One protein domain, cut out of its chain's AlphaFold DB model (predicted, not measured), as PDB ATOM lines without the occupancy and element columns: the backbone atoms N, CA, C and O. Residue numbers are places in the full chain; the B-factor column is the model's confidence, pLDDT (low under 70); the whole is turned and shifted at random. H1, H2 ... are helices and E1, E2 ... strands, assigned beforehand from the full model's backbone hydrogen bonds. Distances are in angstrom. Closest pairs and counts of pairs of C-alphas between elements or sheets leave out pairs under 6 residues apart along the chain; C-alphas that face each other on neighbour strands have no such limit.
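What this domain is: This is residues 378 to 385 and 432 to 626 of the 626 residues of an uncharacterized protein of Candidatus Fischerbacteria bacterium RBG_13_37_8 (UniProt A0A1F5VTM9). Amid little regular structure, look for four small antiparallel sheets in an arc, like blades of an unclosed propeller. The 203 printed residues, 79 in named elements, mixed in class, run E1 to E6, H1, E7 to E11, H2. The whole is compact, radius of gyration of the C-alphas 16.7 A, spanning 50 by 44 by 36 A.

How they stand to each other: Start at residues 435 to 469: the meander E1 E2 E3, antiparallel neighbours in a row, has N 436 and O 450 2.8 A apart. It makes a sandwich, two sheets face to face, with the meander E4 E5 E6, residues 490 to 514. H1, residues 527 to 531, is on the latter. C-alpha 540 of the meander E7 E8 E9, residues 539 to 562, is 4.8 A from C-alpha 493. H2, residues 615 to 625, only grazes that sheet; the hairpin E10 E11, residues 596 to 613, is apart from E8. Both helices have every O i to N i+4 pair within hydrogen-bond range.

Where its parts are: Find E1 beginning at C-alpha 435, (-31.475, -36.510, 45.477); H2 ends at C-alpha 625, (-35.809, -7.720, 21.858).

The domain as a whole: Across the cut, residues 386 to 431, C-alphas 385 and 432 are 14.5 A apart. The link E9 to E10 is long; 16 residues have pLDDT under 70.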
ATOM      1  N   THR A 378     -32.585 -41.321  28.852       62.25
ATOM      2  CA  THR A 378     -33.991 -41.556  28.437       62.25
ATOM      3  C   THR A 378     -34.529 -42.968  28.691       62.25
ATOM      4  O   THR A 378     -35.697 -43.210  28.433       62.25
ATOM      5  N   ALA A 379     -33.721 -43.926  29.169       56.06
ATOM      6  CA  ALA A 379     -34.216 -45.281  29.484       56.06
ATOM      7  C   ALA A 379     -35.210 -45.314  30.657       56.06
ATOM      8  O   ALA A 379     -35.854 -46.332  30.902       56.06
ATOM      9  N   HIS A 380     -35.275 -44.227  31.419       57.69
ATOM     10  CA  HIS A 380     -35.992 -44.150  32.675       57.69
ATOM     11  C   HIS A 380     -37.333 -43.469  32.425       57.69
ATOM     12  O   HIS A 380     -37.374 -42.320  31.993       57.69
ATOM     13  N   TYR A 381     -38.420 -44.191  32.683       48.25
ATOM     14  CA  TYR A 381     -39.775 -43.675  32.516       48.25
ATOM     15  C   TYR A 381     -40.000 -42.480  33.460       48.25
ATOM     16  O   TYR A 381     -39.643 -42.550  34.640       48.25
ATOM     17  N   GLY A 382     -40.578 -41.390  32.945       52.59
ATOM     18  CA  GLY A 382     -40.946 -40.211  33.739       52.59
ATOM     19  C   GLY A 382     -39.755 -39.468  34.353       52.59
ATOM     20  O   GLY A 382     -39.678 -39.325  35.571       52.59
ATOM     21  N   LEU A 383     -38.799 -39.017  33.535       57.81
ATOM     22  CA  LEU A 383     -37.647 -38.247  34.018       57.81
ATOM     23  C   LEU A 383     -38.089 -36.915  34.641       57.81
ATOM     24  O   LEU A 383     -38.576 -36.034  33.956       57.81
ATOM     25  N   HIS A 384     -37.841 -36.756  35.940       61.91
ATOM     26  CA  HIS A 384     -38.182 -35.568  36.750       61.91
ATOM     27  C   HIS A 384     -36.983 -34.632  36.968       61.91
ATOM     28  O   HIS A 384     -37.054 -33.665  37.718       61.91
ATOM     29  N   SER A 385     -35.854 -34.908  36.308       67.62
ATOM     30  CA  SER A 385     -34.704 -34.003  36.272       67.62
ATOM     31  C   SER A 385     -34.037 -34.026  34.910       67.62
ATOM     32  O   SER A 385     -33.956 -35.068  34.254       67.62
ATOM     33  N   VAL A 432     -26.376 -39.119  47.259       69.38
ATOM     34  CA  VAL A 432     -27.659 -38.902  47.954       69.38
ATOM     35  C   VAL A 432     -28.766 -39.831  47.476       69.38
ATOM     36  O   VAL A 432     -29.157 -39.816  46.307       69.38
ATOM     37  N   GLU A 433     -29.331 -40.577  48.428       66.19
ATOM     38  CA  GLU A 433     -30.651 -41.195  48.297       66.19
ATOM     39  C   GLU A 433     -31.733 -40.109  48.368       66.19
ATOM     40  O   GLU A 433     -31.709 -39.265  49.265       66.19
ATOM     41  N   ARG A 434     -32.691 -40.122  47.435       70.44
ATOM     42  CA  ARG A 434     -33.702 -39.063  47.260       70.44
ATOM     43  C   ARG A 434     -33.119 -37.697  46.884       70.44
ATOM     44  O   ARG A 434     -33.616 -36.658  47.326       70.44
ATOM     45  N   GLY A 435     -32.026 -37.701  46.121       74.31
ATOM     46  CA  GLY A 435     -31.475 -36.510  45.477       74.31
ATOM     47  C   GLY A 435     -32.112 -36.292  44.107       74.31
ATOM     48  O   GLY A 435     -32.379 -37.260  43.401       74.31
ATOM     49  N   ASP A 436     -32.335 -35.036  43.734       80.50
ATOM     50  CA  ASP A 436     -33.038 -34.663  42.510       80.50
ATOM     51  C   ASP A 436     -32.505 -33.363  41.895       80.50
ATOM     52  O   ASP A 436     -31.832 -32.592  42.572       80.50
ATOM     53  N   VAL A 437     -32.783 -33.125  40.613       84.12
ATOM     54  CA  VAL A 437     -32.417 -31.902  39.863       84.12
ATOM     55  C   VAL A 437     -30.976 -31.430  40.136       84.12
ATOM     56  O   VAL A 437     -30.751 -30.404  40.789       84.12
ATOM     57  N   PRO A 438     -29.966 -32.196  39.675       89.25
ATOM     58  CA  PRO A 438     -28.572 -31.823  39.854       89.25
ATOM     59  C   PRO A 438     -28.235 -30.543  39.083       89.25
ATOM     60  O   PRO A 438     -28.767 -30.280  38.008       89.25
ATOM     61  N   MET A 439     -27.286 -29.765  39.596       91.69
ATOM     62  CA  MET A 439     -26.714 -28.621  38.892       91.69
ATOM     63  C   MET A 439     -25.307 -28.321  39.401       91.69
ATOM     64  O   MET A 439     -25.067 -28.193  40.601       91.69
ATOM     65  N   PHE A 440     -24.354 -28.173  38.488       93.38
ATOM     66  CA  PHE A 440     -22.988 -27.808  38.848       93.38
ATOM     67  C   PHE A 440     -22.847 -26.309  39.105       93.38
ATOM     68  O   PHE A 440     -23.490 -25.487  38.459       93.38
ATOM     69  N   SER A 441     -21.935 -25.945  40.004       94.12
ATOM     70  CA  SER A 441     -21.376 -24.596  40.014       94.12
ATOM     71  C   SER A 441     -20.645 -24.298  38.709       94.12
ATOM     72  O   SER A 441     -20.041 -25.176  38.095       94.12
ATOM     73  N   HIS A 442     -20.614 -23.016  38.340       91.81
ATOM     74  CA  HIS A 442     -19.952 -22.543  37.118       91.81
ATOM     75  C   HIS A 442     -18.453 -22.861  37.037       91.81
ATOM     76  O   HIS A 442     -17.889 -22.865  35.948       91.81
ATOM     77  N   ASP A 443     -17.796 -23.101  38.174       92.12
ATOM     78  CA  ASP A 443     -16.396 -23.533  38.261       92.12
ATOM     79  C   ASP A 443     -16.226 -25.059  38.415       92.12
ATOM     80  O   ASP A 443     -15.103 -25.545  38.549       92.12
ATOM     81  N   GLY A 444     -17.328 -25.813  38.438       92.00
ATOM     82  CA  GLY A 444     -17.366 -27.266  38.591       92.00
ATOM     83  C   GLY A 444     -16.979 -27.792  39.977       92.00
ATOM     84  O   GLY A 444     -16.870 -29.006  40.149       92.00
ATOM     85  N   LYS A 445     -16.741 -26.922  40.968       93.75
ATOM     86  CA  LYS A 445     -16.295 -27.327  42.313       93.75
ATOM     87  C   LYS A 445     -17.420 -27.737  43.254       93.75
ATOM     88  O   LYS A 445     -17.129 -28.315  44.294       93.75
ATOM     89  N   ARG A 446     -18.678 -27.440  42.939       94.38
ATOM     90  CA  ARG A 446     -19.840 -27.834  43.743       94.38
ATOM     91  C   ARG A 446     -20.908 -28.460  42.865       94.38
ATOM     92  O   ARG A 446     -21.106 -28.034  41.729       94.38
ATOM     93  N   LEU A 447     -21.598 -29.440  43.424       93.38
ATOM     94  CA  LEU A 447     -22.814 -30.019  42.874       93.38
ATOM     95  C   LEU A 447     -23.958 -29.635  43.805       93.38
ATOM     96  O   LEU A 447     -23.935 -29.993  44.980       93.38
ATOM     97  N   TYR A 448     -24.922 -28.891  43.284       93.62
ATOM     98  CA  TYR A 448     -26.178 -28.572  43.946       93.62
ATOM     99  C   TYR A 448     -27.257 -29.552  43.498       93.62
ATOM    100  O   TYR A 448     -27.186 -30.072  42.386       93.62
ATOM    101  N   PHE A 449     -28.243 -29.797  44.352       90.75
ATOM    102  CA  PHE A 449     -29.386 -30.658  44.053       90.75
ATOM    103  C   PHE A 449     -30.510 -30.435  45.063       90.75
ATOM    104  O   PHE A 449     -30.283 -29.892  46.145       90.75
ATOM    105  N   ILE A 450     -31.715 -30.871  44.726       88.69
ATOM    106  CA  ILE A 450     -32.861 -30.903  45.632       88.69
ATOM    107  C   ILE A 450     -32.856 -32.212  46.420       88.69
ATOM    108  O   ILE A 450     -32.529 -33.273  45.894       88.69
ATOM    109  N   SER A 451     -33.230 -32.157  47.695       86.50
ATOM    110  CA  SER A 451     -33.557 -33.354  48.467       86.50
ATOM    111  C   SER A 451     -34.685 -33.084  49.455       86.50
ATOM    112  O   SER A 451     -34.756 -32.010  50.058       86.50
ATOM    113  N   ARG A 452     -35.543 -34.096  49.638       84.25
ATOM    114  CA  ARG A 452     -36.595 -34.127  50.667       84.25
ATOM    115  C   ARG A 452     -36.117 -34.685  52.007       84.25
ATOM    116  O   ARG A 452     -36.911 -34.799  52.935       84.25
ATOM    117  N   LYS A 453     -34.831 -35.040  52.120       83.25
ATOM    118  CA  LYS A 453     -34.229 -35.441  53.393       83.25
ATOM    119  C   LYS A 453     -34.468 -34.328  54.432       83.25
ATOM    120  O   LYS A 453     -34.076 -33.187  54.163       83.25
ATOM    121  N   PRO A 454     -35.067 -34.634  55.601       83.69
ATOM    122  CA  PRO A 454     -35.224 -33.659  56.675       83.69
ATOM    123  C   PRO A 454     -33.878 -33.019  57.036       83.69
ATOM    124  O   PRO A 454     -32.875 -33.715  57.200       83.69
ATOM    125  N   ILE A 455     -33.841 -31.688  57.164       86.88
ATOM    126  CA  ILE A 455     -32.613 -30.962  57.545       86.88
ATOM    127  C   ILE A 455     -32.225 -31.287  58.996       86.88
ATOM    128  O   ILE A 455     -31.044 -31.314  59.340       86.88
ATOM    129  N   LYS A 456     -33.226 -31.524  59.851       85.69
ATOM    130  CA  LYS A 456     -33.078 -31.969  61.243       85.69
ATOM    131  C   LYS A 456     -34.091 -33.070  61.543       85.69
ATOM    132  O   LYS A 456     -35.175 -33.076  60.955       85.69
ATOM    133  N   ASP A 457     -33.773 -33.944  62.487       79.56
ATOM    134  CA  ASP A 457     -34.710 -34.971  62.949       79.56
ATOM    135  C   ASP A 457     -36.016 -34.326  63.438       79.56
ATOM    136  O   ASP A 457     -36.002 -33.356  64.199       79.56
ATOM    137  N   GLY A 458     -37.149 -34.834  62.945       73.94
ATOM    138  CA  GLY A 458     -38.483 -34.304  63.245       73.94
ATOM    139  C   GLY A 458     -38.878 -33.025  62.492       73.94
ATOM    140  O   GLY A 458     -39.969 -32.513  62.733       73.94
ATOM    141  N   SER A 459     -38.034 -32.496  61.594       78.62
ATOM    142  CA  SER A 459     -38.448 -31.419  60.678       78.62
ATOM    143  C   SER A 459     -39.365 -31.935  59.564       78.62
ATOM    144  O   SER A 459     -39.320 -33.111  59.211       78.62
ATOM    145  N   GLU A 460     -40.201 -31.044  59.025       77.44
ATOM    146  CA  GLU A 460     -41.108 -31.342  57.913       77.44
ATOM    147  C   GLU A 460     -40.338 -31.842  56.679       77.44
ATOM    148  O   GLU A 460     -39.329 -31.252  56.275       77.44
ATOM    149  N   GLU A 461     -40.828 -32.923  56.064       81.31
ATOM    150  CA  GLU A 461     -40.326 -33.394  54.774       81.31
ATOM    151  C   GLU A 461     -40.754 -32.421  53.671       81.31
ATOM    152  O   GLU A 461     -41.886 -32.447  53.193       81.31
ATOM    153  N   LYS A 462     -39.823 -31.564  53.246       86.00
ATOM    154  CA  LYS A 462     -40.005 -30.649  52.114       86.00
ATOM    155  C   LYS A 462     -38.775 -30.618  51.214       86.00
ATOM    156  O   LYS A 462     -37.679 -30.999  51.627       86.00
ATOM    157  N   GLU A 463     -38.945 -30.127  49.991       87.69
ATOM    158  CA  GLU A 463     -37.846 -29.925  49.044       87.69
ATOM    159  C   GLU A 463     -36.925 -28.791  49.508       87.69
ATOM    160  O   GLU A 463     -37.359 -27.661  49.727       87.69
ATOM    161  N   ASN A 464     -35.641 -29.109  49.674       89.94
ATOM    162  CA  ASN A 464     -34.591 -28.155  50.020       89.94
ATOM    163  C   ASN A 464     -33.431 -28.283  49.028       89.94
ATOM    164  O   ASN A 464     -33.156 -29.383  48.554       89.94
ATOM    165  N   ILE A 465     -32.702 -27.193  48.776       92.50
ATOM    166  CA  ILE A 465     -31.418 -27.234  48.070       92.50
ATOM    167  C   ILE A 465     -30.348 -27.731  49.036       92.50
ATOM    168  O   ILE A 465     -30.188 -27.218  50.149       92.50
ATOM    169  N   TRP A 466     -29.578 -28.694  48.561       93.38
ATOM    170  CA  TRP A 466     -28.376 -29.236  49.168       93.38
ATOM    171  C   TRP A 466     -27.200 -29.034  48.219       93.38
ATOM    172  O   TRP A 466     -27.374 -28.778  47.025       93.38
ATOM    173  N   PHE A 467     -25.986 -29.140  48.749       94.69
ATOM    174  CA  PHE A 467     -24.789 -29.159  47.924       94.69
ATOM    175  C   PHE A 467     -23.726 -30.105  48.477       94.69
ATOM    176  O   PHE A 467     -23.669 -30.377  49.677       94.69
ATOM    177  N   ALA A 468     -22.858 -30.564  47.582       94.12
ATOM    178  CA  ALA A 468     -21.625 -31.265  47.898       94.12
ATOM    179  C   ALA A 468     -20.447 -30.581  47.192       94.12
ATOM    180  O   ALA A 468     -20.570 -30.098  46.062       94.12
ATOM    181  N   GLU A 469     -19.293 -30.526  47.850       95.19
ATOM    182  CA  GLU A 469     -18.064 -29.974  47.285       95.19
ATOM    183  C   GLU A 469     -17.234 -31.071  46.623       95.19
ATOM    184  O   GLU A 469     -17.134 -32.190  47.123       95.19
ATOM    185  N   ARG A 470     -16.610 -30.752  45.491       90.94
ATOM    186  CA  ARG A 470     -15.733 -31.670  44.775       90.94
ATOM    187  C   ARG A 470     -14.453 -31.875  45.576       90.94
ATOM    188  O   ARG A 470     -13.748 -30.920  45.899       90.94
ATOM    189  N   THR A 471     -14.125 -33.128  45.854       88.81
ATOM    190  CA  THR A 471     -12.902 -33.523  46.557       88.81
ATOM    191  C   THR A 471     -11.930 -34.198  45.590       88.81
ATOM    192  O   THR A 471     -12.226 -34.404  44.412       88.81
ATOM    193  N   LYS A 472     -10.735 -34.564  46.073       84.19
ATOM    194  CA  LYS A 472      -9.758 -35.317  45.267       84.19
ATOM    195  C   LYS A 472     -10.255 -36.714  44.876       84.19
ATOM    196  O   LYS A 472      -9.786 -37.255  43.883       84.19
ATOM    197  N   THR A 473     -11.156 -37.293  45.667       81.25
ATOM    198  CA  THR A 473     -11.614 -38.685  45.535       81.25
ATOM    199  C   THR A 473     -13.098 -38.802  45.187       81.25
ATOM    200  O   THR A 473     -13.614 -39.911  45.145       81.25
ATOM    201  N   GLY A 474     -13.796 -37.687  44.944       84.38
ATOM    202  CA  GLY A 474     -15.229 -37.679  44.650       84.38
ATOM    203  C   GLY A 474     -15.887 -36.389  45.120       84.38
ATOM    204  O   GLY A 474     -15.524 -35.300  44.674       84.38
ATOM    205  N   TRP A 475     -16.837 -36.516  46.038       89.62
ATOM    206  CA  TRP A 475     -17.619 -35.408  46.577       89.62
ATOM    207  C   TRP A 475     -17.686 -35.479  48.100       89.62
ATOM    208  O   TRP A 475     -17.514 -36.550  48.678       89.62
ATOM    209  N   SER A 476     -17.874 -34.335  48.751       92.75
ATOM    210  CA  SER A 476     -18.050 -34.251  50.197       92.75
ATOM    211  C   SER A 476     -19.408 -34.801  50.627       92.75
ATOM    212  O   SER A 476     -20.320 -34.937  49.812       92.75
ATOM    213  N   GLU A 477     -19.569 -35.005  51.934       90.94
ATOM    214  CA  GLU A 477     -20.891 -35.228  52.514       90.94
ATOM    215  C   GLU A 477     -21.838 -34.060  52.171       90.94
ATOM    216  O   GLU A 477     -21.447 -32.895  52.345       90.94
ATOM    217  N   PRO A 478     -23.061 -34.343  51.692       92.25
ATOM    218  CA  PRO A 478     -24.093 -33.360  51.404       92.25
ATOM    219  C   PRO A 478     -24.406 -32.482  52.601       92.25
ATOM    220  O   PRO A 478     -24.649 -32.986  53.697       92.25
ATOM    221  N   GLN A 479     -24.498 -31.178  52.376       93.44
ATOM    222  CA  GLN A 479     -24.950 -30.227  53.384       93.44
ATOM    223  C   GLN A 479     -26.160 -29.449  52.868       93.44
ATOM    224  O   GLN A 479     -26.220 -29.149  51.666       93.44
ATOM    225  N   PRO A 480     -27.129 -29.116  53.743       93.69
ATOM    226  CA  PRO A 480     -28.209 -28.232  53.352       93.69
ATOM    227  C   PRO A 480     -27.596 -26.897  52.937       93.69
ATOM    228  O   PRO A 480     -26.638 -26.407  53.543       93.69
ATOM    229  N   PHE A 481     -28.130 -26.319  51.869       94.06
ATOM    230  CA  PHE A 481     -27.716 -24.998  51.434       94.06
ATOM    231  C   PHE A 481     -28.240 -23.916  52.394       94.06
ATOM    232  O   PHE A 481     -28.760 -24.199  53.475       94.06
ATOM    233  N   ASP A 482     -28.065 -22.652  52.019       94.62
ATOM    234  CA  ASP A 482     -28.390 -21.507  52.852       94.62
ATOM    235  C   ASP A 482     -29.860 -21.534  53.337       94.62
ATOM    236  O   ASP A 482     -30.777 -21.695  52.522       94.62
ATOM    237  N   PRO A 483     -30.114 -21.370  54.650       93.31
ATOM    238  CA  PRO A 483     -31.460 -21.451  55.214       93.31
ATOM    239  C   PRO A 483     -32.400 -20.351  54.705       93.31
ATOM    240  O   PRO A 483     -33.609 -20.560  54.680       93.31
ATOM    241  N   VAL A 484     -31.870 -19.196  54.283       94.56
ATOM    242  CA  VAL A 484     -32.667 -18.115  53.692       94.56
ATOM    243  C   VAL A 484     -33.167 -18.528  52.314       94.56
ATOM    244  O   VAL A 484     -34.340 -18.341  52.000       94.56
ATOM    245  N   VAL A 485     -32.314 -19.155  51.508       93.06
ATOM    246  CA  VAL A 485     -32.697 -19.677  50.187       93.06
ATOM    247  C   VAL A 485     -33.704 -20.826  50.338       93.06
ATOM    248  O   VAL A 485     -34.724 -20.842  49.656       93.06
ATOM    249  N   ASN A 486     -33.487 -21.715  51.311       92.81
ATOM    250  CA  ASN A 486     -34.383 -22.833  51.646       92.81
ATOM    251  C   ASN A 486     -35.649 -22.428  52.437       92.81
ATOM    252  O   ASN A 486     -36.432 -23.288  52.859       92.81
ATOM    253  N   SER A 487     -35.882 -21.131  52.662       90.38
ATOM    254  CA  SER A 487     -37.083 -20.653  53.362       90.38
ATOM    255  C   SER A 487     -38.347 -20.705  52.496       90.38
ATOM    256  O   SER A 487     -39.450 -20.792  53.029       90.38
ATOM    257  N   THR A 488     -38.199 -20.693  51.169       85.44
ATOM    258  CA  THR A 488     -39.306 -20.711  50.202       85.44
ATOM    259  C   THR A 488     -39.762 -22.136  49.894       85.44
ATOM    260  O   THR A 488     -38.947 -23.056  49.864       85.44
ATOM    261  N   SER A 489     -41.066 -22.319  49.659       85.00
ATOM    262  CA  SER A 489     -41.604 -23.578  49.131       85.00
ATOM    263  C   SER A 489     -41.087 -23.787  47.710       85.00
ATOM    264  O   SER A 489     -41.470 -23.055  46.796       85.00
ATOM    265  N   MET A 490     -40.172 -24.737  47.551       82.19
ATOM    266  CA  MET A 490     -39.557 -25.067  46.273       82.19
ATOM    267  C   MET A 490     -40.373 -26.125  45.557       82.19
ATOM    268  O   MET A 490     -40.897 -27.038  46.191       82.19
ATOM    269  N   HIS A 491     -40.440 -26.005  44.239       77.19
ATOM    270  CA  HIS A 491     -40.890 -27.091  43.400       77.19
ATOM    271  C   HIS A 491     -40.053 -27.137  42.129       77.19
ATOM    272  O   HIS A 491     -39.950 -26.159  41.383       77.19
ATOM    273  N   TRP A 492     -39.461 -28.309  41.919       76.50
ATOM    274  CA  TRP A 492     -38.741 -28.741  40.724       76.50
ATOM    275  C   TRP A 492     -37.361 -28.157  40.499       76.50
ATOM    276  O   TRP A 492     -36.389 -28.883  40.645       76.50
ATOM    277  N   GLN A 493     -37.222 -26.903  40.084       88.44
ATOM    278  CA  GLN A 493     -35.939 -26.463  39.536       88.44
ATOM    279  C   GLN A 493     -35.498 -25.100  40.046       88.44
ATOM    280  O   GLN A 493     -36.285 -24.193  40.312       88.44
ATOM    281  N   PHE A 494     -34.184 -24.974  40.173       93.19
ATOM    282  CA  PHE A 494     -33.493 -23.750  40.518       93.19
ATOM    283  C   PHE A 494     -32.301 -23.556  39.578       93.19
ATOM    284  O   PHE A 494     -31.806 -24.501  38.963       93.19
ATOM    285  N   SER A 495     -31.824 -22.323  39.484       94.50
ATOM    286  CA  SER A 495     -30.592 -21.954  38.788       94.50
ATOM    287  C   SER A 495     -29.919 -20.774  39.479       94.50
ATOM    288  O   SER A 495     -30.536 -20.075  40.286       94.50
ATOM    289  N   PHE A 496     -28.636 -20.550  39.210       95.56
ATOM    290  CA  PHE A 496     -27.929 -19.392  39.750       95.56
ATOM    291  C   PHE A 496     -26.880 -18.856  38.782       95.56
ATOM    292  O   PHE A 496     -26.272 -19.611  38.028       95.56
ATOM    293  N   ASP A 497     -26.649 -17.544  38.811       95.38
ATOM    294  CA  ASP A 497     -25.613 -16.894  38.000       95.38
ATOM    295  C   ASP A 497     -24.238 -16.905  38.702       95.38
ATOM    296  O   ASP A 497     -24.106 -17.261  39.877       95.38
ATOM    297  N   LYS A 498     -23.175 -16.484  38.004       93.19
ATOM    298  CA  LYS A 498     -21.819 -16.363  38.581       93.19
ATOM    299  C   LYS A 498     -21.714 -15.351  39.727       93.19
ATOM    300  O   LYS A 498     -20.746 -15.404  40.483       93.19
ATOM    301  N   LYS A 499     -22.679 -14.436  39.873       92.19
ATOM    302  CA  LYS A 499     -22.751 -13.499  41.009       92.19
ATOM    303  C   LYS A 499     -23.351 -14.170  42.251       92.19
ATOM    304  O   LYS A 499     -23.260 -13.619  43.347       92.19
ATOM    305  N   GLY A 500     -23.908 -15.372  42.098       92.19
ATOM    306  CA  GLY A 500     -24.584 -16.111  43.150       92.19
ATOM    307  C   GLY A 500     -26.011 -15.627  43.383       92.19
ATOM    308  O   GLY A 500     -26.494 -15.762  44.498       92.19
ATOM    309  N   THR A 501     -26.669 -15.038  42.382       96.00
ATOM    310  CA  THR A 501     -28.116 -14.783  42.430       96.00
ATOM    311  C   THR A 501     -28.848 -16.085  42.142       96.00
ATOM    312  O   THR A 501     -28.635 -16.659  41.077       96.00
ATOM    313  N   PHE A 502     -29.700 -16.537  43.061       95.75
ATOM    314  CA  PHE A 502     -30.509 -17.746  42.898       95.75
ATOM    315  C   PHE A 502     -31.890 -17.409  42.344       95.75
ATOM    316  O   PHE A 502     -32.522 -16.459  42.801       95.75
ATOM    317  N   TYR A 503     -32.351 -18.226  41.403       95.81
ATOM    318  CA  TYR A 503     -33.691 -18.225  40.825       95.81
ATOM    319  C   TYR A 503     -34.316 -19.584  41.126       95.81
ATOM    320  O   TYR A 503     -33.711 -20.615  40.845       95.81
ATOM    321  N   ILE A 504     -35.496 -19.586  41.733       94.31
ATOM    322  CA  ILE A 504     -36.112 -20.765  42.342       94.31
ATOM    323  C   ILE A 504     -37.540 -20.872  41.816       94.31
ATOM    324  O   ILE A 504     -38.311 -19.931  41.982       94.31
ATOM    325  N   GLY A 505     -37.899 -21.999  41.204       92.06
ATOM    326  CA  GLY A 505     -39.296 -22.327  40.932       92.06
ATOM    327  C   GLY A 505     -40.017 -22.655  42.239       92.06
ATOM    328  O   GLY A 505     -39.564 -23.512  43.003       92.06
ATOM    329  N   SER A 506     -41.108 -21.955  42.533       89.06
ATOM    330  CA  SER A 506     -41.943 -22.224  43.702       89.06
ATOM    331  C   SER A 506     -43.136 -23.108  43.354       89.06
ATOM    332  O   SER A 506     -43.649 -23.081  42.234       89.06
ATOM    333  N   GLY A 507     -43.623 -23.867  44.342       80.62
ATOM    334  CA  GLY A 507     -44.763 -24.784  44.174       80.62
ATOM    335  C   GLY A 507     -46.099 -24.126  43.827       80.62
ATOM    336  O   GLY A 507     -47.054 -24.821  43.510       80.62
ATOM    337  N   ASP A 508     -46.172 -22.799  43.860       85.81
ATOM    338  CA  ASP A 508     -47.344 -22.013  43.470       85.81
ATOM    339  C   ASP A 508     -47.205 -21.337  42.097       85.81
ATOM    340  O   ASP A 508     -47.981 -20.441  41.764       85.81
ATOM    341  N   GLY A 509     -46.230 -21.759  41.285       85.38
ATOM    342  CA  GLY A 509     -46.134 -21.324  39.893       85.38
ATOM    343  C   GLY A 509     -45.368 -20.017  39.678       85.38
ATOM    344  O   GLY A 509     -45.643 -19.306  38.706       85.38
ATOM    345  N   ARG A 510     -44.456 -19.654  40.592       91.38
ATOM    346  CA  ARG A 510     -43.685 -18.402  40.532       91.38
ATOM    347  C   ARG A 510     -42.183 -18.662  40.464       91.38
ATOM    348  O   ARG A 510     -41.687 -19.725  40.834       91.38
ATOM    349  N   ILE A 511     -41.445 -17.644  40.026       94.25
ATOM    350  CA  ILE A 511     -39.981 -17.621  40.085       94.25
ATOM    351  C   ILE A 511     -39.568 -16.666  41.200       94.25
ATOM    352  O   ILE A 511     -39.787 -15.459  41.119       94.25
ATOM    353  N   MET A 512     -38.952 -17.220  42.236       95.88
ATOM    354  CA  MET A 512     -38.465 -16.497  43.404       95.88
ATOM    355  C   MET A 512     -36.966 -16.233  43.261       95.88
ATOM    356  O   MET A 512     -36.206 -17.111  42.852       95.88
ATOM    357  N   VAL A 513     -36.523 -15.023  43.600       96.38
ATOM    358  CA  VAL A 513     -35.144 -14.560  43.408       96.38
ATOM    359  C   VAL A 513     -34.511 -14.220  44.749       96.38
ATOM    360  O   VAL A 513     -35.028 -13.386  45.489       96.38
ATOM    361  N   SER A 514     -33.360 -14.821  45.048       97.06
ATOM    362  CA  SER A 514     -32.549 -14.490  46.223       97.06
ATOM    363  C   SER A 514     -31.184 -13.956  45.800       97.06
ATOM    364  O   SER A 514     -30.413 -14.616  45.101       97.06
ATOM    365  N   GLN A 515     -30.883 -12.733  46.233       95.38
ATOM    366  CA  GLN A 515     -29.625 -12.043  45.960       95.38
ATOM    367  C   GLN A 515     -28.754 -11.980  47.211       95.38
ATOM    368  O   GLN A 515     -29.251 -12.003  48.339       95.38
ATOM    369  N   LYS A 516     -27.441 -11.838  47.016       93.50
ATOM    370  CA  LYS A 516     -26.519 -11.535  48.111       93.50
ATOM    371  C   LYS A 516     -26.433 -10.037  48.360       93.50
ATOM    372  O   LYS A 516     -26.214  -9.261  47.432       93.50
ATOM    373  N   LYS A 517     -26.488  -9.657  49.633       92.62
ATOM    374  CA  LYS A 517     -26.120  -8.331  50.134       92.62
ATOM    375  C   LYS A 517     -25.141  -8.520  51.290       92.62
ATOM    376  O   LYS A 517     -25.388  -9.340  52.171       92.62
ATOM    377  N   ASP A 518     -23.996  -7.842  51.232       91.50
ATOM    378  CA  ASP A 518     -22.927  -7.940  52.240       91.50
ATOM    379  C   ASP A 518     -22.506  -9.394  52.544       91.50
ATOM    380  O   ASP A 518     -22.291  -9.799  53.686       91.50
ATOM    381  N   GLY A 519     -22.442 -10.220  51.493       88.75
ATOM    382  CA  GLY A 519     -22.057 -11.631  51.576       88.75
ATOM    383  C   GLY A 519     -23.152 -12.593  52.054       88.75
ATOM    384  O   GLY A 519     -22.915 -13.801  52.031       88.75
ATOM    385  N   LYS A 520     -24.344 -12.107  52.426       94.00
ATOM    386  CA  LYS A 520     -25.465 -12.927  52.924       94.00
ATOM    387  C   LYS A 520     -26.645 -12.936  51.959       94.00
ATOM    388  O   LYS A 520     -26.986 -11.901  51.383       94.00
ATOM    389  N   TYR A 521     -27.292 -14.090  51.814       96.44
ATOM    390  CA  TYR A 521     -28.525 -14.199  51.039       96.44
ATOM    391  C   TYR A 521     -29.663 -13.423  51.699       96.44
ATOM    392  O   TYR A 521     -29.799 -13.405  52.921       96.44
ATOM    393  N   GLN A 522     -30.449 -12.746  50.870       96.56
ATOM    394  CA  GLN A 522     -31.682 -12.076  51.268       96.56
ATOM    395  C   GLN A 522     -32.877 -13.008  51.040       96.56
ATOM    396  O   GLN A 522     -32.801 -13.909  50.200       96.56
ATOM    397  N   ASN A 523     -33.974 -12.790  51.772       95.94
ATOM    398  CA  ASN A 523     -35.202 -13.570  51.593       95.94
ATOM    399  C   ASN A 523     -35.618 -13.576  50.111       95.94
ATOM    400  O   ASN A 523     -35.565 -12.512  49.489       95.94
ATOM    401  N   PRO A 524     -36.003 -14.733  49.541       95.81
ATOM    402  CA  PRO A 524     -36.449 -14.790  48.158       95.81
ATOM    403  C   PRO A 524     -37.658 -13.876  47.913       95.81
ATOM    404  O   PRO A 524     -38.612 -13.876  48.690       95.81
ATOM    405  N   VAL A 525     -37.615 -13.103  46.827       96.12
ATOM    406  CA  VAL A 525     -38.681 -12.181  46.397       96.12
ATOM    407  C   VAL A 525     -39.183 -12.604  45.021       96.12
ATOM    408  O   VAL A 525     -38.393 -13.076  44.206       96.12
ATOM    409  N   ASP A 526     -40.476 -12.442  44.742       95.50
ATOM    410  CA  ASP A 526     -41.052 -12.729  43.422       95.50
ATOM    411  C   ASP A 526     -40.322 -11.923  42.329       95.50
ATOM    412  O   ASP A 526     -40.137 -10.707  42.450       95.50
ATOM    413  N   PHE A 527     -39.900 -12.597  41.255       96.19
ATOM    414  CA  PHE A 527     -39.217 -11.978  40.118       96.19
ATOM    415  C   PHE A 527     -39.995 -10.777  39.566       96.19
ATOM    416  O   PHE A 527     -39.402  -9.732  39.276       96.19
ATOM    417  N   ARG A 528     -41.322 -10.908  39.440       95.50
ATOM    418  CA  ARG A 528     -42.201  -9.875  38.871       95.50
ATOM    419  C   ARG A 528     -42.183  -8.618  39.725       95.50
ATOM    420  O   ARG A 528     -42.081  -7.509  39.206       95.50
ATOM    421  N   GLU A 529     -42.199  -8.789  41.043       94.81
ATOM    422  CA  GLU A 529     -42.158  -7.685  41.998       94.81
ATOM    423  C   GLU A 529     -40.790  -7.005  42.034       94.81
ATOM    424  O   GLU A 529     -40.728  -5.769  42.074       94.81
ATOM    425  N   LEU A 530     -39.717  -7.804  42.006       95.00
ATOM    426  CA  LEU A 530     -38.335  -7.337  42.075       95.00
ATOM    427  C   LEU A 530     -37.940  -6.537  40.830       95.00
ATOM    428  O   LEU A 530     -37.312  -5.485  40.950       95.00
ATOM    429  N   TYR A 531     -38.314  -7.018  39.644       95.12
ATOM    430  CA  TYR A 531     -37.899  -6.430  38.369       95.12
ATOM    431  C   TYR A 531     -38.995  -5.655  37.633       95.12
ATOM    432  O   TYR A 531     -38.719  -5.112  36.566       95.12
ATOM    433  N   LYS A 532     -40.212  -5.580  38.191       94.50
ATOM    434  CA  LYS A 532     -41.385  -4.943  37.565       94.50
ATOM    435  C   LYS A 532     -41.641  -5.482  36.155       94.50
ATOM    436  O   LYS A 532     -41.759  -4.725  35.195       94.50
ATOM    437  N   ASN A 533     -41.669  -6.810  36.037       93.19
ATOM    438  CA  ASN A 533     -41.839  -7.508  34.767       93.19
ATOM    439  C   ASN A 533     -42.868  -8.636  34.893       93.19
ATOM    440  O   ASN A 533     -42.528  -9.755  35.270       93.19
ATOM    441  N   ASP A 534     -44.110  -8.334  34.523       91.69
ATOM    442  CA  ASP A 534     -45.244  -9.257  34.639       91.69
ATOM    443  C   ASP A 534     -45.279 -10.333  33.542       91.69
ATOM    444  O   ASP A 534     -46.104 -11.242  33.594       91.69
ATOM    445  N   SER A 535     -44.381 -10.270  32.549       90.88
ATOM    446  CA  SER A 535     -44.324 -11.284  31.484       90.88
ATOM    447  C   SER A 535     -43.744 -12.622  31.943       90.88
ATOM    448  O   SER A 535     -43.973 -13.640  31.284       90.88
ATOM    449  N   VAL A 536     -43.032 -12.620  33.077       89.81
ATOM    450  CA  VAL A 536     -42.454 -13.807  33.708       89.81
ATOM    451  C   VAL A 536     -43.488 -14.454  34.618       89.81
ATOM    452  O   VAL A 536     -43.706 -14.025  35.749       89.81
ATOM    453  N   SER A 537     -44.116 -15.506  34.112       81.94
ATOM    454  CA  SER A 537     -45.025 -16.389  34.841       81.94
ATOM    455  C   SER A 537     -44.619 -17.836  34.585       81.94
ATOM    456  O   SER A 537     -44.131 -18.128  33.497       81.94
ATOM    457  N   GLY A 538     -44.830 -18.727  35.553       80.94
ATOM    458  CA  GLY A 538     -44.493 -20.144  35.433       80.94
ATOM    459  C   GLY A 538     -43.297 -20.561  36.290       80.94
ATOM    460  O   GLY A 538     -42.994 -19.916  37.297       80.94
ATOM    461  N   ILE A 539     -42.661 -21.679  35.936       84.94
ATOM    462  CA  ILE A 539     -41.712 -22.401  36.798       84.94
ATOM    463  C   ILE A 539     -40.422 -22.770  36.050       84.94
ATOM    464  O   ILE A 539     -40.155 -22.312  34.941       84.94
ATOM    465  N   SER A 540     -39.568 -23.557  36.703       90.00
ATOM    466  CA  SER A 540     -38.338 -24.121  36.139       90.00
ATOM    467  C   SER A 540     -37.350 -23.112  35.528       90.00
ATOM    468  O   SER A 540     -37.024 -23.188  34.342       90.00
ATOM    469  N   PRO A 541     -36.840 -22.154  36.326       94.00
ATOM    470  CA  PRO A 541     -35.929 -21.127  35.839       94.00
ATOM    471  C   PRO A 541     -34.527 -21.669  35.536       94.00
ATOM    472  O   PRO A 541     -33.890 -22.297  36.386       94.00
ATOM    473  N   PHE A 542     -33.979 -21.274  34.389       95.06
ATOM    474  CA  PHE A 542     -32.565 -21.382  34.034       95.06
ATOM    475  C   PHE A 542     -31.972 -20.009  33.700       95.06
ATOM    476  O   PHE A 542     -32.241 -19.438  32.641       95.06
ATOM    477  N   ILE A 543     -31.140 -19.471  34.593       96.44
ATOM    478  CA  ILE A 543     -30.348 -18.264  34.348       96.44
ATOM    479  C   ILE A 543     -29.013 -18.629  33.687       96.44
ATOM    480  O   ILE A 543     -28.279 -19.501  34.153       96.44
ATOM    481  N   SER A 544     -28.660 -17.919  32.616       95.75
ATOM    482  CA  SER A 544     -27.345 -18.031  31.982       95.75
ATOM    483  C   SER A 544     -26.210 -17.721  32.975       95.75
ATOM    484  O   SER A 544     -26.367 -16.801  33.783       95.75
ATOM    485  N   PRO A 545     -25.031 -18.368  32.889       93.75
ATOM    486  CA  PRO A 545     -23.922 -18.136  33.821       93.75
ATOM    487  C   PRO A 545     -23.509 -16.668  34.017       93.75
ATOM    488  O   PRO A 545     -23.122 -16.262  35.112       93.75
ATOM    489  N   ASP A 546     -23.571 -15.859  32.962       93.56
ATOM    490  CA  ASP A 546     -23.248 -14.427  32.976       93.56
ATOM    491  C   ASP A 546     -24.413 -13.529  33.445       93.56
ATOM    492  O   ASP A 546     -24.226 -12.329  33.657       93.56
ATOM    493  N   GLY A 547     -25.594 -14.108  33.666       94.75
ATOM    494  CA  GLY A 547     -26.814 -13.417  34.071       94.75
ATOM    495  C   GLY A 547     -27.464 -12.572  32.970       94.75
ATOM    496  O   GLY A 547     -28.209 -11.649  33.306       94.75
ATOM    497  N   ASN A 548     -27.163 -12.835  31.692       95.38
ATOM    498  CA  ASN A 548     -27.657 -12.060  30.552       95.38
ATOM    499  C   ASN A 548     -29.023 -12.507  30.014       95.38
ATOM    500  O   ASN A 548     -29.703 -11.696  29.386       95.38
ATOM    501  N   TYR A 549     -29.431 -13.757  30.224       97.62
ATOM    502  CA  TYR A 549     -30.758 -14.237  29.842       97.62
ATOM    503  C   TYR A 549     -31.302 -15.264  30.837       97.62
ATOM    504  O   TYR A 549     -30.541 -15.986  31.481       97.62
ATOM    505  N   LEU A 550     -32.629 -15.326  30.950       97.38
ATOM    506  CA  LEU A 550     -33.360 -16.299  31.763       97.38
ATOM    507  C   LEU A 550     -34.311 -17.073  30.848       97.38
ATOM    508  O   LEU A 550     -35.102 -16.451  30.141       97.38
ATOM    509  N   ILE A 551     -34.227 -18.404  30.874       96.31
ATOM    510  CA  ILE A 551     -35.179 -19.319  30.233       96.31
ATOM    511  C   ILE A 551     -36.081 -19.909  31.317       96.31
ATOM    512  O   ILE A 551     -35.601 -20.214  32.406       96.31
ATOM    513  N   PHE A 552     -37.372 -20.058  31.049       93.56
ATOM    514  CA  PHE A 552     -38.339 -20.621  31.994       93.56
ATOM    515  C   PHE A 552     -39.519 -21.258  31.256       93.56
ATOM    516  O   PHE A 552     -39.732 -20.971  30.075       93.56
ATOM    517  N   SER A 553     -40.275 -22.122  31.937       90.06
ATOM    518  CA  SER A 553     -41.520 -22.667  31.397       90.06
ATOM    519  C   SER A 553     -42.697 -21.751  31.720       90.06
ATOM    520  O   SER A 553     -42.817 -21.244  32.835       90.06
ATOM    521  N   LYS A 554     -43.570 -21.550  30.737       88.19
ATOM    522  CA  LYS A 554     -44.805 -20.772  30.821       88.19
ATOM    523  C   LYS A 554     -45.812 -21.369  29.848       88.19
ATOM    524  O   LYS A 554     -45.484 -21.496  28.675       88.19
ATOM    525  N   ASP A 555     -47.012 -21.684  30.332       84.50
ATOM    526  CA  ASP A 555     -48.114 -22.214  29.515       84.50
ATOM    527  C   ASP A 555     -47.691 -23.439  28.670       84.50
ATOM    528  O   ASP A 555     -47.940 -23.487  27.473       84.50
ATOM    529  N   ASP A 556     -46.994 -24.397  29.296       82.19
ATOM    530  CA  ASP A 556     -46.444 -25.609  28.658       82.19
ATOM    531  C   ASP A 556     -45.421 -25.358  27.530       82.19
ATOM    532  O   ASP A 556     -45.145 -26.259  26.737       82.19
ATOM    533  N   ASP A 557     -44.815 -24.161  27.500       88.94
ATOM    534  CA  ASP A 557     -43.807 -23.728  26.527       88.94
ATOM    535  C   ASP A 557     -42.571 -23.101  27.193       88.94
ATOM    536  O   ASP A 557     -42.646 -22.425  28.224       88.94
ATOM    537  N   LEU A 558     -41.400 -23.233  26.561       92.88
ATOM    538  CA  LEU A 558     -40.201 -22.508  26.967       92.88
ATOM    539  C   LEU A 558     -40.211 -21.074  26.432       92.88
ATOM    540  O   LEU A 558     -40.408 -20.822  25.239       92.88
ATOM    541  N   HIS A 559     -39.909 -20.143  27.332       95.06
ATOM    542  CA  HIS A 559     -39.783 -18.719  27.066       95.06
ATOM    543  C   HIS A 559     -38.420 -18.195  27.514       95.06
ATOM    544  O   HIS A 559     -37.782 -18.763  28.398       95.06
ATOM    545  N   ILE A 560     -37.979 -17.091  26.911       97.31
ATOM    546  CA  ILE A 560     -36.711 -16.426  27.213       97.31
ATOM    547  C   ILE A 560     -36.894 -14.915  27.389       97.31
ATOM    548  O   ILE A 560     -37.648 -14.268  26.661       97.31
ATOM    549  N   ILE A 561     -36.165 -14.344  28.348       97.88
ATOM    550  CA  ILE A 561     -35.999 -12.897  28.530       97.88
ATOM    551  C   ILE A 561     -34.520 -12.525  28.553       97.88
ATOM    552  O   ILE A 561     -33.672 -13.318  28.967       97.88
ATOM    553  N   PHE A 562     -34.221 -11.287  28.170       98.31
ATOM    554  CA  PHE A 562     -32.865 -10.755  28.116       98.31
ATOM    555  C   PHE A 562     -32.681  -9.603  29.089       98.31
ATOM    556  O   PHE A 562     -33.567  -8.764  29.273       98.31
ATOM    557  N   ARG A 563     -31.501  -9.550  29.701       96.50
ATOM    558  CA  ARG A 563     -31.105  -8.453  30.570       96.50
ATOM    559  C   ARG A 563     -30.590  -7.292  29.729       96.50
ATOM    560  O   ARG A 563     -29.686  -7.455  28.906       96.50
ATOM    561  N   LYS A 564     -31.169  -6.116  29.943       95.19
ATOM    562  CA  LYS A 564     -30.792  -4.870  29.276       95.19
ATOM    563  C   LYS A 564     -29.560  -4.241  29.943       95.19
ATOM    564  O   LYS A 564     -29.288  -4.521  31.115       95.19
ATOM    565  N   PRO A 565     -28.829  -3.352  29.241       92.81
ATOM    566  CA  PRO A 565     -27.676  -2.648  29.809       92.81
ATOM    567  C   PRO A 565     -27.990  -1.826  31.069       92.81
ATOM    568  O   PRO A 565     -27.129  -1.686  31.933       92.81
ATOM    569  N   ASP A 566     -29.221  -1.321  31.199       92.25
ATOM    570  CA  ASP A 566     -29.700  -0.574  32.374       92.25
ATOM    571  C   ASP A 566     -30.052  -1.472  33.580       92.25
ATOM    572  O   ASP A 566     -30.432  -0.980  34.641       92.25
ATOM    573  N   GLY A 567     -29.912  -2.794  33.437       88.62
ATOM    574  CA  GLY A 567     -30.193  -3.782  34.473       88.62
ATOM    575  C   GLY A 567     -31.641  -4.278  34.520       88.62
ATOM    576  O   GLY A 567     -31.897  -5.222  35.275       88.62
ATOM    577  N   THR A 568     -32.549  -3.704  33.720       94.12
ATOM    578  CA  THR A 568     -33.934  -4.177  33.553       94.12
ATOM    579  C   THR A 568     -34.010  -5.388  32.614       94.12
ATOM    580  O   THR A 568     -33.006  -5.815  32.039       94.12
ATOM    581  N   TRP A 569     -35.199  -5.975  32.461       97.38
ATOM    582  CA  TRP A 569     -35.433  -7.153  31.618       97.38
ATOM    583  C   TRP A 569     -36.363  -6.832  30.442       97.38
ATOM    584  O   TRP A 569     -37.221  -5.951  30.533       97.38
ATOM    585  N   THR A 570     -36.190  -7.526  29.318       98.00
ATOM    586  CA  THR A 570     -37.124  -7.477  28.179       98.00
ATOM    587  C   THR A 570     -38.442  -8.189  28.501       98.00
ATOM    588  O   THR A 570     -38.561  -8.884  29.512       98.00
ATOM    589  N   GLN A 571     -39.434  -8.042  27.621       96.06
ATOM    590  CA  GLN A 571     -40.618  -8.904  27.629       96.06
ATOM    591  C   GLN A 571     -40.235 -10.344  27.247       96.06
ATOM    592  O   GLN A 571     -39.256 -10.552  26.523       96.06
ATOM    593  N   ALA A 572     -40.993 -11.315  27.758       95.94
ATOM    594  CA  ALA A 572     -40.824 -12.730  27.445       95.94
ATOM    595  C   ALA A 572     -41.093 -13.022  25.966       95.94
ATOM    596  O   ALA A 572     -42.089 -12.570  25.404       95.94
ATOM    597  N   GLN A 573     -40.209 -13.810  25.355       96.56
ATOM    598  CA  GLN A 573     -40.346 -14.321  23.993       96.56
ATOM    599  C   GLN A 573     -40.441 -15.846  24.025       96.56
ATOM    600  O   GLN A 573     -39.682 -16.490  24.746       96.56
ATOM    601  N   ASN A 574     -41.354 -16.425  23.248       93.81
ATOM    602  CA  ASN A 574     -41.480 -17.874  23.084       93.81
ATOM    603  C   ASN A 574     -40.287 -18.416  22.265       93.81
ATOM    604  O   ASN A 574     -39.861 -17.771  21.305       93.81
ATOM    605  N   LEU A 575     -39.731 -19.580  22.630       93.25
ATOM    606  CA  LEU A 575     -38.605 -20.180  21.892       93.25
ATOM    607  C   LEU A 575     -38.984 -20.695  20.489       93.25
ATOM    608  O   LEU A 575     -38.093 -20.900  19.661       93.25
ATOM    609  N   GLY A 576     -40.280 -20.823  20.198       90.00
ATOM    610  CA  GLY A 576     -40.841 -21.194  18.902       90.00
ATOM    611  C   GLY A 576     -41.187 -22.679  18.792       90.00
ATOM    612  O   GLY A 576     -40.628 -23.518  19.497       90.00
ATOM    613  N   GLU A 577     -42.086 -22.998  17.858       86.44
ATOM    614  CA  GLU A 577     -42.636 -24.347  17.625       86.44
ATOM    615  C   GLU A 577     -41.577 -25.390  17.220       86.44
ATOM    616  O   GLU A 577     -41.767 -26.584  17.431       86.44
ATOM    617  N   ASP A 578     -40.430 -24.955  16.685       85.12
ATOM    618  CA  ASP A 578     -39.313 -25.856  16.365       85.12
ATOM    619  C   ASP A 578     -38.699 -26.487  17.627       85.12
ATOM    620  O   ASP A 578     -38.192 -27.610  17.588       85.12
ATOM    621  N   ILE A 579     -38.715 -25.757  18.748       88.12
ATOM    622  CA  ILE A 579     -38.153 -26.194  20.031       88.12
ATOM    623  C   ILE A 579     -39.268 -26.681  20.945       88.12
ATOM    624  O   ILE A 579     -39.176 -27.784  21.495       88.12
ATOM    625  N   ASN A 580     -40.323 -25.886  21.082       86.88
ATOM    626  CA  ASN A 580     -41.444 -26.193  21.948       86.88
ATOM    627  C   ASN A 580     -42.262 -27.372  21.420       86.88
ATOM    628  O   ASN A 580     -42.348 -27.651  20.228       86.88
ATOM    629  N   SER A 581     -42.819 -28.120  22.355       73.88
ATOM    630  CA  SER A 581     -43.785 -29.184  22.118       73.88
ATOM    631  C   SER A 581     -44.621 -29.250  23.378       73.88
ATOM    632  O   SER A 581     -44.019 -29.292  24.451       73.88
ATOM    633  N   SER A 582     -45.944 -29.295  23.251       64.56
ATOM    634  CA  SER A 582     -46.873 -29.345  24.382       64.56
ATOM    635  C   SER A 582     -46.438 -30.389  25.414       64.56
ATOM    636  O   SER A 582     -46.604 -31.582  25.162       64.56
ATOM    637  N   ALA A 583     -45.881 -29.955  26.541       67.31
ATOM    638  CA  ALA A 583     -45.417 -30.823  27.612       67.31
ATOM    639  C   ALA A 583     -45.646 -30.133  28.954       67.31
ATOM    640  O   ALA A 583     -45.299 -28.969  29.125       67.31
ATOM    641  N   PHE A 584     -46.160 -30.887  29.923       60.31
ATOM    642  CA  PHE A 584     -46.402 -30.396  31.282       60.31
ATOM    643  C   PHE A 584     -45.092 -30.025  32.018       60.31
ATOM    644  O   PHE A 584     -45.107 -29.321  33.025       60.31
ATOM    645  N   GLU A 585     -43.934 -30.494  31.526       67.94
ATOM    646  CA  GLU A 585     -42.664 -30.490  32.262       67.94
ATOM    647  C   GLU A 585     -41.489 -30.228  31.311       67.94
ATOM    648  O   GLU A 585     -41.041 -31.140  30.628       67.94
ATOM    649  N   LEU A 586     -40.987 -28.988  31.221       73.69
ATOM    650  CA  LEU A 586     -39.939 -28.647  30.240       73.69
ATOM    651  C   LEU A 586     -38.527 -28.485  30.823       73.69
ATOM    652  O   LEU A 586     -37.566 -28.574  30.073       73.69
ATOM    653  N   CYS A 587     -38.377 -28.260  32.129       85.44
ATOM    654  CA  CYS A 587     -37.106 -28.143  32.871       85.44
ATOM    655  C   CYS A 587     -35.838 -27.817  32.033       85.44
ATOM    656  O   CYS A 587     -35.051 -28.719  31.736       85.44
ATOM    657  N   PRO A 588     -35.627 -26.551  31.617       91.25
ATOM    658  CA  PRO A 588     -34.551 -26.183  30.697       91.25
ATOM    659  C   PRO A 588     -33.179 -26.123  31.380       91.25
ATOM    660  O   PRO A 588     -33.048 -25.687  32.522       91.25
ATOM    661  N   MET A 589     -32.116 -26.473  30.656       92.19
ATOM    662  CA  MET A 589     -30.731 -26.231  31.061       92.19
ATOM    663  C   MET A 589     -29.847 -25.993  29.842       92.19
ATOM    664  O   MET A 589     -29.762 -26.836  28.955       92.19
ATOM    665  N   VAL A 590     -29.148 -24.859  29.800       93.56
ATOM    666  CA  VAL A 590     -28.156 -24.599  28.750       93.56
ATOM    667  C   VAL A 590     -26.775 -25.015  29.242       93.56
ATOM    668  O   VAL A 590     -26.413 -24.788  30.398       93.56
ATOM    669  N   THR A 591     -25.982 -25.623  28.365       91.31
ATOM    670  CA  THR A 591     -24.585 -25.944  28.661       91.31
ATOM    671  C   THR A 591     -23.787 -24.692  29.009       91.31
ATOM    672  O   THR A 591     -24.089 -23.585  28.572       91.31
ATOM    673  N   HIS A 592     -22.727 -24.858  29.802       86.38
ATOM    674  CA  HIS A 592     -21.917 -23.738  30.293       86.38
ATOM    675  C   HIS A 592     -21.253 -22.907  29.178       86.38
ATOM    676  O   HIS A 592     -20.945 -21.735  29.395       86.38
ATOM    677  N   ASP A 593     -21.037 -23.499  28.003       87.38
ATOM    678  CA  ASP A 593     -20.543 -22.831  26.794       87.38
ATOM    679  C   ASP A 593     -21.646 -22.106  25.993       87.38
ATOM    680  O   ASP A 593     -21.340 -21.372  25.056       87.38
ATOM    681  N   GLY A 594     -22.917 -22.263  26.376       91.81
ATOM    682  CA  GLY A 594     -24.068 -21.643  25.722       91.81
ATOM    683  C   GLY A 594     -24.507 -22.324  24.424       91.81
ATOM    684  O   GLY A 594     -25.350 -21.775  23.717       91.81
ATOM    685  N   GLU A 595     -23.929 -23.477  24.074       93.38
ATOM    686  CA  GLU A 595     -24.115 -24.097  22.757       93.38
ATOM    687  C   GLU A 595     -25.393 -24.941  22.662       93.38
ATOM    688  O   GLU A 595     -26.092 -24.883  21.644       93.38
ATOM    689  N   TYR A 596     -25.728 -25.700  23.712       94.94
ATOM    690  CA  TYR A 596     -26.830 -26.665  23.684       94.94
ATOM    691  C   TYR A 596     -27.835 -26.412  24.799       94.94
ATOM    692  O   TYR A 596     -27.459 -26.241  25.957       94.94
ATOM    693  N   LEU A 597     -29.117 -26.444  24.446       94.62
ATOM    694  CA  LEU A 597     -30.222 -26.489  25.392       94.62
ATOM    695  C   LEU A 597     -30.639 -27.941  25.575       94.62
ATOM    696  O   LEU A 597     -30.982 -28.611  24.603       94.62
ATOM    697  N   PHE A 598     -30.633 -28.391  26.819       92.12
ATOM    698  CA  PHE A 598     -31.306 -29.588  27.281       92.12
ATOM    699  C   PHE A 598     -32.667 -29.178  27.844       92.12
ATOM    700  O   PHE A 598     -32.759 -28.160  28.528       92.12
ATOM    701  N   PHE A 599     -33.716 -29.945  27.566       89.50
ATOM    702  CA  PHE A 599     -35.045 -29.745  28.153       89.50
ATOM    703  C   PHE A 599     -35.845 -31.056  28.138       89.50
ATOM    704  O   PHE A 599     -35.531 -31.960  27.363       89.50
ATOM    705  N   LEU A 600     -36.844 -31.186  29.006       84.50
ATOM    706  CA  LEU A 600     -37.797 -32.299  28.970       84.50
ATOM    707  C   LEU A 600     -38.892 -32.008  27.934       84.50
ATOM    708  O   LEU A 600     -39.173 -30.850  27.643       84.50
ATOM    709  N   SER A 601     -39.452 -33.034  27.300       81.56
ATOM    710  CA  SER A 601     -40.446 -32.879  26.233       81.56
ATOM    711  C   SER A 601     -41.191 -34.193  26.010       81.56
ATOM    712  O   SER A 601     -40.587 -35.258  26.060       81.56
ATOM    713  N   THR A 602     -42.493 -34.103  25.725       77.81
ATOM    714  CA  THR A 602     -43.407 -35.231  25.455       77.81
ATOM    715  C   THR A 602     -43.600 -35.511  23.965       77.81
ATOM    716  O   THR A 602     -44.594 -36.105  23.546       77.81
ATOM    717  N   ARG A 603     -42.659 -35.066  23.124       80.94
ATOM    718  CA  ARG A 603     -42.756 -35.160  21.654       80.94
ATOM    719  C   ARG A 603     -42.809 -36.591  21.126       80.94
ATOM    720  O   ARG A 603     -43.276 -36.807  20.013       80.94
ATOM    721  N   ASP A 604     -42.293 -37.542  21.890       70.88
ATOM    722  CA  ASP A 604     -42.314 -38.980  21.617       70.88
ATOM    723  C   ASP A 604     -43.474 -39.704  22.332       70.88
ATOM    724  O   ASP A 604     -43.582 -40.925  22.238       70.88
ATOM    725  N   GLY A 605     -44.369 -38.957  22.988       69.56
ATOM    726  CA  GLY A 605     -45.499 -39.479  23.757       69.56
ATOM    727  C   GLY A 605     -45.220 -39.660  25.253       69.56
ATOM    728  O   GLY A 605     -46.162 -39.924  25.998       69.56
ATOM    729  N   GLU A 606     -43.977 -39.474  25.712       68.88
ATOM    730  CA  GLU A 606     -43.553 -39.624  27.113       68.88
ATOM    731  C   GLU A 606     -42.627 -38.471  27.537       68.88
ATOM    732  O   GLU A 606     -41.951 -37.881  26.712       68.88
ATOM    733  N   SER A 607     -42.562 -38.112  28.825       76.25
ATOM    734  CA  SER A 607     -41.649 -37.045  29.280       76.25
ATOM    735  C   SER A 607     -40.185 -37.518  29.224       76.25
ATOM    736  O   SER A 607     -39.719 -38.241  30.111       76.25
ATOM    737  N   SER A 608     -39.469 -37.117  28.167       79.19
ATOM    738  CA  SER A 608     -38.091 -37.526  27.848       79.19
ATOM    739  C   SER A 608     -37.148 -36.314  27.741       79.19
ATOM    740  O   SER A 608     -37.580 -35.239  27.330       79.19
ATOM    741  N   PRO A 609     -35.838 -36.432  28.047       84.56
ATOM    742  CA  PRO A 609     -34.875 -35.359  27.833       84.56
ATOM    743  C   PRO A 609     -34.464 -35.273  26.363       84.56
ATOM    744  O   PRO A 609     -33.983 -36.233  25.755       84.56
ATOM    745  N   PHE A 610     -34.583 -34.070  25.822       88.94
ATOM    746  CA  PHE A 610     -34.138 -33.676  24.499       88.94
ATOM    747  C   PHE A 610     -32.984 -32.688  24.607       88.94
ATOM    748  O   PHE A 610     -32.797 -32.009  25.617       88.94
ATOM    749  N   TRP A 611     -32.213 -32.594  23.531       93.25
ATOM    750  CA  TRP A 611     -31.208 -31.552  23.368       93.25
ATOM    751  C   TRP A 611     -31.226 -30.960  21.960       93.25
ATOM    752  O   TRP A 611     -31.564 -31.637  20.983       93.25
ATOM    753  N   VAL A 612     -30.868 -29.681  21.861       95.56
ATOM    754  CA  VAL A 612     -30.868 -28.902  20.616       95.56
ATOM    755  C   VAL A 612     -29.740 -27.870  20.629       95.56
ATOM    756  O   VAL A 612     -29.367 -27.367  21.690       95.56
ATOM    757  N   ALA A 613     -29.184 -27.539  19.463       96.69
ATOM    758  CA  ALA A 613     -28.283 -26.397  19.339       96.69
ATOM    759  C   ALA A 613     -29.088 -25.097  19.495       96.69
ATOM    760  O   ALA A 613     -30.039 -24.871  18.747       96.69
ATOM    761  N   ILE A 614     -28.719 -24.249  20.458       96.06
ATOM    762  CA  ILE A 614     -29.570 -23.125  20.893       96.06
ATOM    763  C   ILE A 614     -28.947 -21.743  20.675       96.06
ATOM    764  O   ILE A 614     -29.656 -20.740  20.598       96.06
ATOM    765  N   LYS A 615     -27.621 -21.676  20.536       95.56
ATOM    766  CA  LYS A 615     -26.860 -20.420  20.511       95.56
ATOM    767  C   LYS A 615     -27.359 -19.410  19.478       95.56
ATOM    768  O   LYS A 615     -27.622 -18.260  19.827       95.56
ATOM    769  N   ASP A 616     -27.518 -19.838  18.228       94.81
ATOM    770  CA  ASP A 616     -27.983 -18.965  17.144       94.81
ATOM    771  C   ASP A 616     -29.387 -18.423  17.420       94.81
ATOM    772  O   ASP A 616     -29.640 -17.239  17.209       94.81
ATOM    773  N   LYS A 617     -30.276 -19.264  17.964       95.56
ATOM    774  CA  LYS A 617     -31.647 -18.866  18.292       95.56
ATOM    775  C   LYS A 617     -31.685 -17.848  19.432       95.56
ATOM    776  O   LYS A 617     -32.427 -16.875  19.356       95.56
ATOM    777  N   ILE A 618     -30.852 -18.023  20.459       96.31
ATOM    778  CA  ILE A 618     -30.716 -17.043  21.548       96.31
ATOM    779  C   ILE A 618     -30.217 -15.704  21.001       96.31
ATOM    780  O   ILE A 618     -30.747 -14.664  21.382       96.31
ATOM    781  N   MET A 619     -29.223 -15.704  20.106       95.75
ATOM    782  CA  MET A 619     -28.717 -14.468  19.495       95.75
ATOM    783  C   MET A 619     -29.778 -13.778  18.629       95.75
ATOM    784  O   MET A 619     -29.935 -12.563  18.715       95.75
ATOM    785  N   GLU A 620     -30.526 -14.543  17.835       96.19
ATOM    786  CA  GLU A 620     -31.647 -14.050  17.030       96.19
ATOM    787  C   GLU A 620     -32.706 -13.362  17.905       96.19
ATOM    788  O   GLU A 620     -32.998 -12.184  17.700       96.19
ATOM    789  N   LEU A 621     -33.220 -14.061  18.924       96.44
ATOM    790  CA  LEU A 621     -34.239 -13.532  19.840       96.44
ATOM    791  C   LEU A 621     -33.720 -12.344  20.659       96.44
ATOM    792  O   LEU A 621     -34.473 -11.425  20.982       96.44
ATOM    793  N   ARG A 622     -32.425 -12.329  20.991       96.12
ATOM    794  CA  ARG A 622     -31.802 -11.193  21.676       96.12
ATOM    795  C   ARG A 622     -31.825  -9.942  20.806       96.12
ATOM    796  O   ARG A 622     -32.199  -8.889  21.303       96.12
ATOM    797  N   ASN A 623     -31.445 -10.066  19.534       95.94
ATOM    798  CA  ASN A 623     -31.419  -8.950  18.586       95.94
ATOM    799  C   ASN A 623     -32.823  -8.432  18.239       95.94
ATOM    800  O   ASN A 623     -32.962  -7.303  17.789       95.94
ATOM    801  N   GLN A 624     -33.856  -9.260  18.400       94.44
ATOM    802  CA  GLN A 624     -35.247  -8.845  18.213       94.44
ATOM    803  C   GLN A 624     -35.790  -8.055  19.415       94.44
ATOM    804  O   GLN A 624     -36.673  -7.219  19.239       94.44
ATOM    805  N   ALA A 625     -35.283  -8.314  20.627       91.94
ATOM    806  CA  ALA A 625     -35.809  -7.720  21.858       91.94
ATOM    807  C   ALA A 625     -34.992  -6.564  22.450       91.94
ATOM    808  O   ALA A 625     -35.529  -5.826  23.284       91.94
ATOM    809  N   LEU A 626     -33.715  -6.440  22.082       91.19
ATOM    810  CA  LEU A 626     -32.827  -5.329  22.447       91.19
ATOM    811  C   LEU A 626     -32.654  -4.395  21.256       91.19
ATOM    812  O   LEU A 626     -32.687  -3.168  21.498       91.19
TER     813      LEU A 626